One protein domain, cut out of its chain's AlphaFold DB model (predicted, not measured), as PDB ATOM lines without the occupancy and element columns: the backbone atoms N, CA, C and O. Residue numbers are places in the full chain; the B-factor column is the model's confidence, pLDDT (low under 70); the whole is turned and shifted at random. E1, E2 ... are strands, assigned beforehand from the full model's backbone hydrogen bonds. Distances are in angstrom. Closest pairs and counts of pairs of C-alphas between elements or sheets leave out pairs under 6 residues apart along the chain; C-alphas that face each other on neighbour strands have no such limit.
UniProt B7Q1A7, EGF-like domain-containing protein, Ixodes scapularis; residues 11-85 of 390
ATOM      1  N   ILE A  11       3.496  32.963  44.344       83.31
ATOM      2  CA  ILE A  11       3.279  31.986  43.276       83.31
ATOM      3  C   ILE A  11       3.178  30.597  43.895       83.31
ATOM      4  O   ILE A  11       4.065  30.155  44.623       83.31
ATOM      5  N   THR A  12       2.113  29.880  43.554       85.50
ATOM      6  CA  THR A  12       1.983  28.443  43.789       85.50
ATOM      7  C   THR A  12       2.069  27.710  42.459       85.50
ATOM      8  O   THR A  12       1.279  27.964  41.557       85.50
ATOM      9  N   VAL A  13       2.998  26.770  42.325       86.56
ATOM     10  CA  VAL A  13       3.037  25.857  41.178       86.56
ATOM     11  C   VAL A  13       2.383  24.553  41.596       86.56
ATOM     12  O   VAL A  13       2.896  23.856  42.470       86.56
ATOM     13  N   ARG A  14       1.253  24.219  40.969       86.62
ATOM     14  CA  ARG A  14       0.639  22.893  41.091       86.62
ATOM     15  C   ARG A  14       1.195  21.979  40.012       86.62
ATOM     16  O   ARG A  14       1.288  22.364  38.848       86.62
ATOM     17  N   ALA A  15       1.543  20.766  40.403       87.44
ATOM     18  CA  ALA A  15       2.110  19.759  39.536       87.44
ATOM     19  C   ALA A  15       1.294  18.466  39.603       87.44
ATOM     20  O   ALA A  15       0.787  18.087  40.660       87.44
ATOM     21  N   VAL A  16       1.186  17.780  38.466       88.00
ATOM     22  CA  VAL A  16       0.585  16.447  38.373       88.00
ATOM     23  C   VAL A  16       1.446  15.541  37.519       88.00
ATOM     24  O   VAL A  16       1.858  15.906  36.415       88.00
ATOM     25  N   LEU A  17       1.704  14.347  38.035       89.75
ATOM     26  CA  LEU A  17       2.437  13.307  37.338       89.75
ATOM     27  C   LEU A  17       1.482  12.184  36.923       89.75
ATOM     28  O   LEU A  17       0.729  11.656  37.744       89.75
ATOM     29  N   THR A  18       1.528  11.814  35.642       89.81
ATOM     30  CA  THR A  18       0.640  10.801  35.048       89.81
ATOM     31  C   THR A  18       1.383   9.832  34.138       89.81
ATOM     32  O   THR A  18       2.338  10.211  33.459       89.81
ATOM     33  N   TYR A  19       0.928   8.579  34.116       90.62
ATOM     34  CA  TYR A  19       1.450   7.526  33.249       90.62
ATOM     35  C   TYR A  19       0.597   7.396  31.980       90.62
ATOM     36  O   TYR A  19      -0.632   7.389  32.050       90.62
ATOM     37  N   GLY A  20       1.231   7.316  30.808       88.94
ATOM     38  CA  GLY A  20       0.587   6.979  29.532       88.94
ATOM     39  C   GLY A  20      -0.272   8.070  28.872       88.94
ATOM     40  O   GLY A  20      -0.472   8.022  27.659       88.94
ATOM     41  N   SER A  21      -0.738   9.086  29.605       87.44
ATOM     42  CA  SER A  21      -1.581  10.165  29.063       87.44
ATOM     43  C   SER A  21      -1.136  11.550  29.514       87.44
ATOM     44  O   SER A  21      -0.746  11.721  30.661       87.44
ATOM     45  N   ARG A  22      -1.242  12.559  28.639       86.38
ATOM     46  CA  ARG A  22      -0.904  13.947  28.990       86.38
ATOM     47  C   ARG A  22      -1.955  14.566  29.914       86.38
ATOM     48  O   ARG A  22      -3.143  14.494  29.585       86.38
ATOM     49  N   PRO A  23      -1.537  15.252  30.988       82.81
ATOM     50  CA  PRO A  23      -2.466  15.868  31.906       82.81
ATOM     51  C   PRO A  23      -3.171  17.094  31.305       82.81
ATOM     52  O   PRO A  23      -2.537  17.939  30.675       82.81
ATOM     53  N   ARG A  24      -4.491  17.216  31.512       80.88
ATOM     54  CA  ARG A  24      -5.258  18.429  31.191       80.88
ATOM     55  C   ARG A  24      -5.232  19.386  32.379       80.88
ATOM     56  O   ARG A  24      -5.921  19.163  33.365       80.88
ATOM     57  N   LEU A  25      -4.463  20.461  32.263       78.75
ATOM     58  CA  LEU A  25      -4.331  21.466  33.317       78.75
ATOM     59  C   LEU A  25      -5.475  22.481  33.195       78.75
ATOM     60  O   LEU A  25      -5.652  23.094  32.142       78.75
ATOM     61  N   ARG A  26      -6.269  22.641  34.257       73.44
ATOM     62  CA  ARG A  26      -7.336  23.649  34.357       73.44
ATOM     63  C   ARG A  26      -7.124  24.506  35.600       73.44
ATOM     64  O   ARG A  26      -6.691  23.987  36.624       73.44
ATOM     65  N   HIS A  27      -7.457  25.794  35.487       66.31
ATOM     66  CA  HIS A  27      -7.364  26.764  36.583       66.31
ATOM     67  C   HIS A  27      -8.400  26.544  37.696       66.31
ATOM     68  O   HIS A  27      -8.192  27.029  38.800       66.31
ATOM     69  N   ASP A  28      -9.487  25.816  37.427       63.09
ATOM     70  CA  ASP A  28     -10.515  25.533  38.430       63.09
ATOM     71  C   ASP A  28     -10.025  24.450  39.412       63.09
ATOM     72  O   ASP A  28      -9.557  23.383  39.004       63.09
ATOM     73  N   GLU A  29     -10.092  24.739  40.714       54.91
ATOM     74  CA  GLU A  29      -9.358  24.026  41.774       54.91
ATOM     75  C   GLU A  29      -9.789  22.569  42.005       54.91
ATOM     76  O   GLU A  29      -9.109  21.853  42.737       54.91
ATOM     77  N   ARG A  30     -10.902  22.127  41.412       54.19
ATOM     78  CA  ARG A  30     -11.625  20.904  41.808       54.19
ATOM     79  C   ARG A  30     -11.401  19.660  40.941       54.19
ATOM     80  O   ARG A  30     -11.941  18.617  41.275       54.19
ATOM     81  N   ASP A  31     -10.613  19.741  39.869       53.31
ATOM     82  CA  ASP A  31     -10.590  18.700  38.817       53.31
ATOM     83  C   ASP A  31      -9.301  17.842  38.761       53.31
ATOM     84  O   ASP A  31      -9.082  17.124  37.785       53.31
ATOM     85  N   TRP A  32      -8.423  17.899  39.769       60.31
ATOM     86  CA  TRP A  32      -7.111  17.218  39.752       60.31
ATOM     87  C   TRP A  32      -7.094  15.903  40.556       60.31
ATOM     88  O   TRP A  32      -6.069  15.527  41.116       60.31
ATOM     89  N   ASP A  33      -8.216  15.182  40.587       60.66
ATOM     90  CA  ASP A  33      -8.362  13.907  41.319       60.66
ATOM     91  C   ASP A  33      -7.722  12.695  40.605       60.66
ATOM     92  O   ASP A  33      -7.952  11.541  40.969       60.66
ATOM     93  N   TRP A  34      -6.930  12.922  39.556       64.12
ATOM     94  CA  TRP A  34      -6.319  11.874  38.740       64.12
ATOM     95  C   TRP A  34      -4.798  12.057  38.678       64.12
ATOM     96  O   TRP A  34      -4.287  13.107  38.295       64.12
ATOM     97  N   GLY A  35      -4.064  11.001  39.035       70.12
ATOM     98  CA  GLY A  35      -2.602  11.013  39.105       70.12
ATOM     99  C   GLY A  35      -2.056  11.502  40.446       70.12
ATOM    100  O   GLY A  35      -2.801  11.770  41.387       70.12
ATOM    101  N   SER A  36      -0.732  11.588  40.541       81.88
ATOM    102  CA  SER A  36      -0.079  12.022  41.774       81.88
ATOM    103  C   SER A  36       0.179  13.524  41.739       81.88
ATOM    104  O   SER A  36       0.937  14.005  40.892       81.88
ATOM    105  N   THR A  37      -0.458  14.259  42.648       85.00
ATOM    106  CA  THR A  37      -0.421  15.724  42.701       85.00
ATOM    107  C   THR A  37       0.502  16.228  43.804       85.00
ATOM    108  O   THR A  37       0.627  15.626  44.868       85.00
ATOM    109  N   PHE A  38       1.174  17.346  43.545       85.81
ATOM    110  CA  PHE A  38       2.002  18.048  44.523       85.81
ATOM    111  C   PHE A  38       2.041  19.542  44.193       85.81
ATOM    112  O   PHE A  38       1.774  19.943  43.060       85.81
ATOM    113  N   ALA A  39       2.331  20.384  45.182       85.38
ATOM    114  CA  ALA A  39       2.371  21.831  45.000       85.38
ATOM    115  C   ALA A  39       3.557  22.440  45.747       85.38
ATOM    116  O   ALA A  39       3.884  22.008  46.850       85.38
ATOM    117  N   VAL A  40       4.166  23.459  45.146       86.38
ATOM    118  CA  VAL A  40       5.201  24.291  45.770       86.38
ATOM    119  C   VAL A  40       4.746  25.739  45.796       86.38
ATOM    120  O   VAL A  40       4.051  26.184  44.886       86.38
ATOM    121  N   ASN A  41       5.124  26.473  46.836       83.38
ATOM    122  CA  ASN A  41       4.757  27.868  47.044       83.38
ATOM    123  C   ASN A  41       5.994  28.703  47.403       83.38
ATOM    124  O   ASN A  41       6.821  28.277  48.212       83.38
ATOM    125  N   THR A  42       6.095  29.902  46.833       79.06
ATOM    126  CA  THR A  42       7.164  30.879  47.090       79.06
ATOM    127  C   THR A  42       7.048  31.603  48.434       79.06
ATOM    128  O   THR A  42       7.962  32.337  48.795       79.06
ATOM    129  N   SER A  43       5.955  31.415  49.180       75.56
ATOM    130  CA  SER A  43       5.703  32.089  50.464       75.56
ATOM    131  C   SER A  43       6.744  31.780  51.547       75.56
ATOM    132  O   SER A  43       6.998  32.603  52.425       75.56
ATOM    133  N   SER A  44       7.378  30.605  51.497       73.12
ATOM    134  CA  SER A  44       8.449  30.222  52.417       73.12
ATOM    135  C   SER A  44       9.479  29.314  51.746       73.12
ATOM    136  O   SER A  44       9.164  28.564  50.824       73.12
ATOM    137  N   VAL A  45      10.715  29.319  52.254       73.56
ATOM    138  CA  VAL A  45      11.790  28.436  51.760       73.56
ATOM    139  C   VAL A  45      11.417  26.952  51.907       73.56
ATOM    140  O   VAL A  45      11.770  26.150  51.052       73.56
ATOM    141  N   GLY A  46      10.666  26.582  52.952       71.94
ATOM    142  CA  GLY A  46      10.235  25.197  53.183       71.94
ATOM    143  C   GLY A  46       9.102  24.728  52.263       71.94
ATOM    144  O   GLY A  46       8.997  23.539  51.989       71.94
ATOM    145  N   SER A  47       8.273  25.650  51.762       77.38
ATOM    146  CA  SER A  47       7.208  25.352  50.793       77.38
ATOM    147  C   SER A  47       7.677  25.425  49.341       77.38
ATOM    148  O   SER A  47       6.929  25.037  48.446       77.38
ATOM    149  N   ALA A  48       8.893  25.916  49.093       80.38
ATOM    150  CA  ALA A  48       9.455  26.079  47.753       80.38
ATOM    151  C   ALA A  48       9.910  24.751  47.115       80.38
ATOM    152  O   ALA A  48      10.258  24.718  45.937       80.38
ATOM    153  N   THR A  49       9.890  23.655  47.875       85.06
ATOM    154  CA  THR A  49      10.318  22.323  47.439       85.06
ATOM    155  C   THR A  49       9.257  21.281  47.762       85.06
ATOM    156  O   THR A  49       8.748  21.241  48.881       85.06
ATOM    157  N   ALA A  50       8.968  20.400  46.808       85.19
ATOM    158  CA  ALA A  50       8.092  19.250  46.993       85.19
ATOM    159  C   ALA A  50       8.747  18.019  46.369       85.19
ATOM    160  O   ALA A  50       9.365  18.110  45.308       85.19
ATOM    161  N   GLU A  51       8.596  16.873  47.024       85.88
ATOM    162  CA  GLU A  51       9.153  15.601  46.579       85.88
ATOM    163  C   GLU A  51       8.047  14.551  46.498       85.88
ATOM    164  O   GLU A  51       7.138  14.511  47.330       85.88
ATOM    165  N   ILE A  52       8.138  13.690  45.486       86.31
ATOM    166  CA  ILE A  52       7.262  12.540  45.329       86.31
ATOM    167  C   ILE A  52       8.085  11.289  45.035       86.31
ATOM    168  O   ILE A  52       8.939  11.276  44.151       86.31
ATOM    169  N   HIS A  53       7.787  10.210  45.754       84.56
ATOM    170  CA  HIS A  53       8.386   8.906  45.509       84.56
ATOM    171  C   HIS A  53       7.413   8.009  44.748       84.56
ATOM    172  O   HIS A  53       6.286   7.788  45.190       84.56
ATOM    173  N   LEU A  54       7.865   7.465  43.617       86.50
ATOM    174  CA  LEU A  54       7.116   6.491  42.829       86.50
ATOM    175  C   LEU A  54       7.765   5.122  43.001       86.50
ATOM    176  O   LEU A  54       8.839   4.888  42.440       86.50
ATOM    177  N   PRO A  55       7.164   4.222  43.788       85.06
ATOM    178  CA  PRO A  55       7.753   2.922  44.006       85.06
ATOM    179  C   PRO A  55       7.374   1.972  42.857       85.06
ATOM    180  O   PRO A  55       6.221   1.922  42.442       85.06
ATOM    181  N   TYR A  56       8.360   1.233  42.337       84.12
ATOM    182  CA  TYR A  56       8.239   0.356  41.156       84.12
ATOM    183  C   TYR A  56       7.460   0.996  39.985       84.12
ATOM    184  O   TYR A  56       6.415   0.476  39.589       84.12
ATOM    185  N   PRO A  57       7.941   2.126  39.425       87.06
ATOM    186  CA  PRO A  57       7.244   2.802  38.339       87.06
ATOM    187  C   PRO A  57       7.178   1.907  37.097       87.06
ATOM    188  O   PRO A  57       8.161   1.263  36.723       87.06
ATOM    189  N   GLU A  58       6.023   1.896  36.435       85.69
ATOM    190  CA  GLU A  58       5.851   1.168  35.182       85.69
ATOM    191  C   GLU A  58       6.763   1.736  34.086       85.69
ATOM    192  O   GLU A  58       6.935   2.954  33.942       85.69
ATOM    193  N   ALA A  59       7.341   0.836  33.287       86.38
ATOM    194  CA  ALA A  59       8.127   1.219  32.127       86.38
ATOM    195  C   ALA A  59       7.216   1.891  31.089       86.38
ATOM    196  O   ALA A  59       6.173   1.353  30.720       86.38
ATOM    197  N   GLY A  60       7.602   3.069  30.603       90.00
ATOM    198  CA  GLY A  60       6.837   3.785  29.586       90.00
ATOM    199  C   GLY A  60       6.985   5.297  29.674       90.00
ATOM    200  O   GLY A  60       7.944   5.817  30.243       90.00
ATOM    201  N   LEU A  61       6.025   5.997  29.071       92.50
ATOM    202  CA  LEU A  61       6.005   7.454  29.011       92.50
ATOM    203  C   LEU A  61       5.245   8.033  30.203       92.50
ATOM    204  O   LEU A  61       4.061   7.756  30.398       92.50
ATOM    205  N   TRP A  62       5.936   8.888  30.951       91.88
ATOM    206  CA  TRP A  62       5.381   9.677  32.043       91.88
ATOM    207  C   TRP A  62       5.283  11.144  31.625       91.88
ATOM    208  O   TRP A  62       6.176  11.674  30.962       91.88
ATOM    209  N   TYR A  63       4.197  11.804  32.017       90.56
ATOM    210  CA  TYR A  63       3.935  13.206  31.716       90.56
ATOM    211  C   TYR A  63       3.794  14.006  33.008       90.56
ATOM    212  O   TYR A  63       2.932  13.707  33.838       90.56
ATOM    213  N   LEU A  64       4.625  15.042  33.147       89.69
ATOM    214  CA  LEU A  64       4.551  16.037  34.213       89.69
ATOM    215  C   LEU A  64       3.848  17.290  33.682       89.69
ATOM    216  O   LEU A  64       4.322  17.920  32.737       89.69
ATOM    217  N   GLY A  65       2.714  17.640  34.280       87.94
ATOM    218  CA  GLY A  65       2.005  18.887  34.016       87.94
ATOM    219  C   GLY A  65       2.263  19.891  35.128       87.94
ATOM    220  O   GLY A  65       2.140  19.532  36.293       87.94
ATOM    221  N   LEU A  66       2.598  21.132  34.772       87.31
ATOM    222  CA  LEU A  66       2.870  22.221  35.711       87.31
ATOM    223  C   LEU A  66       1.918  23.385  35.432       87.31
ATOM    224  O   LEU A  66       1.852  23.865  34.302       87.31
ATOM    225  N   LEU A  67       1.193  23.838  36.455       86.00
ATOM    226  CA  LEU A  67       0.291  24.982  36.389       86.00
ATOM    227  C   LEU A  67       0.715  26.042  37.418       86.00
ATOM    228  O   LEU A  67       0.557  25.809  38.620       86.00
ATOM    229  N   PRO A  68       1.246  27.197  36.979       85.00
ATOM    230  CA  PRO A  68       1.496  28.321  37.867       85.00
ATOM    231  C   PRO A  68       0.179  29.024  38.218       85.00
ATOM    232  O   PRO A  68      -0.650  29.298  37.348       85.00
ATOM    233  N   LEU A  69       0.001  29.324  39.498       84.06
ATOM    234  CA  LEU A  69      -1.128  30.059  40.047       84.06
ATOM    235  C   LEU A  69      -0.585  31.196  40.915       84.06
ATOM    236  O   LEU A  69       0.162  30.949  41.861       84.06
ATOM    237  N   CYS A  70      -0.946  32.436  40.598       84.06
ATOM    238  CA  CYS A  70      -0.524  33.608  41.358       84.06
ATOM    239  C   CYS A  70      -1.660  34.075  42.258       84.06
ATOM    240  O   CYS A  70      -2.819  34.044  41.853       84.06
ATOM    241  N   TYR A  71      -1.340  34.491  43.478       79.12
ATOM    242  CA  TYR A  71      -2.338  35.000  44.407       79.12
ATOM    243  C   TYR A  71      -1.840  36.217  45.174       79.12
ATOM    244  O   TYR A  71      -0.637  36.396  45.395       79.12
ATOM    245  N   LEU A  72      -2.796  37.042  45.592       75.06
ATOM    246  CA  LEU A  72      -2.561  38.176  46.474       75.06
ATOM    247  C   LEU A  72      -2.727  37.742  47.931       75.06
ATOM    248  O   LEU A  72      -3.721  37.121  48.309       75.06
ATOM    249  N   GLU A  73      -1.748  38.078  48.764       65.88
ATOM    250  CA  GLU A  73      -1.816  37.848  50.204       65.88
ATOM    251  C   GLU A  73      -2.573  39.015  50.869       65.88
ATOM    252  O   GLU A  73      -1.982  40.024  51.253       65.88
ATOM    253  N   ASP A  74      -3.906  38.921  50.966       60.59
ATOM    254  CA  ASP A  74      -4.706  39.914  51.699       60.59
ATOM    255  C   ASP A  74      -4.513  39.707  53.216       60.59
ATOM    256  O   ASP A  74      -4.812  38.643  53.762       60.59
ATOM    257  N   ARG A  75      -4.051  40.745  53.933       55.16
ATOM    258  CA  ARG A  75      -3.862  40.747  55.402       55.16
ATOM    259  C   ARG A  75      -5.157  40.508  56.195       55.16
ATOM    260  O   ARG A  75      -5.122  40.428  57.423       55.16
ATOM    261  N   ARG A  76      -6.310  40.414  55.533       56.22
ATOM    262  CA  ARG A  76      -7.624  40.187  56.146       56.22
ATOM    263  C   ARG A  76      -7.989  38.702  56.261       56.22
ATOM    264  O   ARG A  76      -9.069  38.345  55.822       56.22
ATOM    265  N   ASN A  77      -7.138  37.856  56.859       54.47
ATOM    266  CA  ASN A  77      -7.459  36.481  57.316       54.47
ATOM    267  C   ASN A  77      -8.506  35.720  56.463       54.47
ATOM    268  O   ASN A  77      -9.441  35.119  56.999       54.47
ATOM    269  N   ALA A  78      -8.386  35.760  55.136       57.56
ATOM    270  CA  ALA A  78      -9.246  34.983  54.264       57.56
ATOM    271  C   ALA A  78      -8.665  33.570  54.200       57.56
ATOM    272  O   ALA A  78      -7.487  33.386  53.906       57.56
ATOM    273  N   SER A  79      -9.479  32.558  54.490       59.47
ATOM    274  CA  SER A  79      -9.083  31.146  54.396       59.47
ATOM    275  C   SER A  79      -8.840  30.677  52.954       59.47
ATOM    276  O   SER A  79      -8.400  29.547  52.756       59.47
ATOM    277  N   VAL A  80      -9.127  31.523  51.959       64.50
ATOM    278  CA  VAL A  80      -8.992  31.241  50.529       64.50
ATOM    279  C   VAL A  80      -8.172  32.365  49.878       64.50
ATOM    280  O   VAL A  80      -8.553  33.529  50.030       64.50
ATOM    281  N   PRO A  81      -7.061  32.049  49.185       68.31
ATOM    282  CA  PRO A  81      -6.254  33.041  48.481       68.31
ATOM    283  C   PRO A  81      -7.007  33.621  47.275       68.31
ATOM    284  O   PRO A  81      -7.708  32.896  46.569       68.31
ATOM    285  N   ASP A  82      -6.848  34.925  47.031       74.62
ATOM    286  CA  ASP A  82      -7.443  35.593  45.869       74.62
ATOM    287  C   ASP A  82      -6.537  35.388  44.647       74.62
ATOM    288  O   ASP A  82      -5.434  35.943  44.568       74.62
ATOM    289  N   TRP A  83      -6.959  34.505  43.741       77.06
ATOM    290  CA  TRP A  83      -6.179  34.096  42.577       77.06
ATOM    291  C   TRP A  83      -6.208  35.178  41.495       77.06
ATOM    292  O   TRP A  83      -7.267  35.552  40.990       77.06
ATOM    293  N   VAL A  84      -5.027  35.632  41.084       80.31
ATOM    294  CA  VAL A  84      -4.835  36.673  40.073       80.31
ATOM    295  C   VAL A  84      -4.023  36.151  38.885       80.31
ATOM    296  O   VAL A  84      -3.251  35.196  39.023       80.31
ATOM    297  N   PRO A  85      -4.162  36.762  37.695       79.19
ATOM    298  CA  PRO A  85      -3.274  36.476  36.577       79.19
ATOM    299  C   PRO A  85      -1.808  36.702  36.967       79.19
ATOM    300  O   PRO A  85      -1.465  37.702  37.595       79.19
TER     301      PRO A  85
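AT A GLANCE: This is residues 11 to 85 of the 390 residues of the protein "EGF-like domain-containing protein" of Ixodes scapularis (UniProt B7Q1A7). With little regular structure, this is a long, strongly twisted ribbon of strands E2, E1 and E3, with short E4 beside the last residues of E3 and two long loops, residues 20 to 35 and 42 to 61, running along it. The 75 printed residues hold four named strands, E1 to E4 along the chain, in one antiparallel sheet ordered E2 - E1 - E3 - E4. The class is all strand, with 29 residues in named elements; the whole is loose, radius of gyration of the C-alphas 14.4 A, spanning 48 by 25 by 18 A.

HOW THE PARTS SIT: Begin at E1, residues 11 to 19; its hairpin partner E2, residues 36 to 41, puts O 38 2.8 A from N 15. Antiparallel E3, residues 62 to 72, puts O 67 2.9 A from N 14. In the hairpin of E3 and E4, residues 82 to 84, N 84 and O 70 are 2.8 A apart.

IN THESE COORDINATES: Find C-alpha 11 at (3.279, 31.986, 43.276); E1 runs 26.5 A, E2 17.4 A, E3 32.9 A and E4 6.4 A, to C-alpha 84 at (-4.835, 36.673, 40.073).

THE WHOLE: The C-alphas farthest apart, Ala 59 and Arg 76, are 48.4 A apart. The printed part has no cut; links E1 to E2 and E2 to E3 are long. Look for pLDDT under 70 at residues 27 to 34 and 73 to 81.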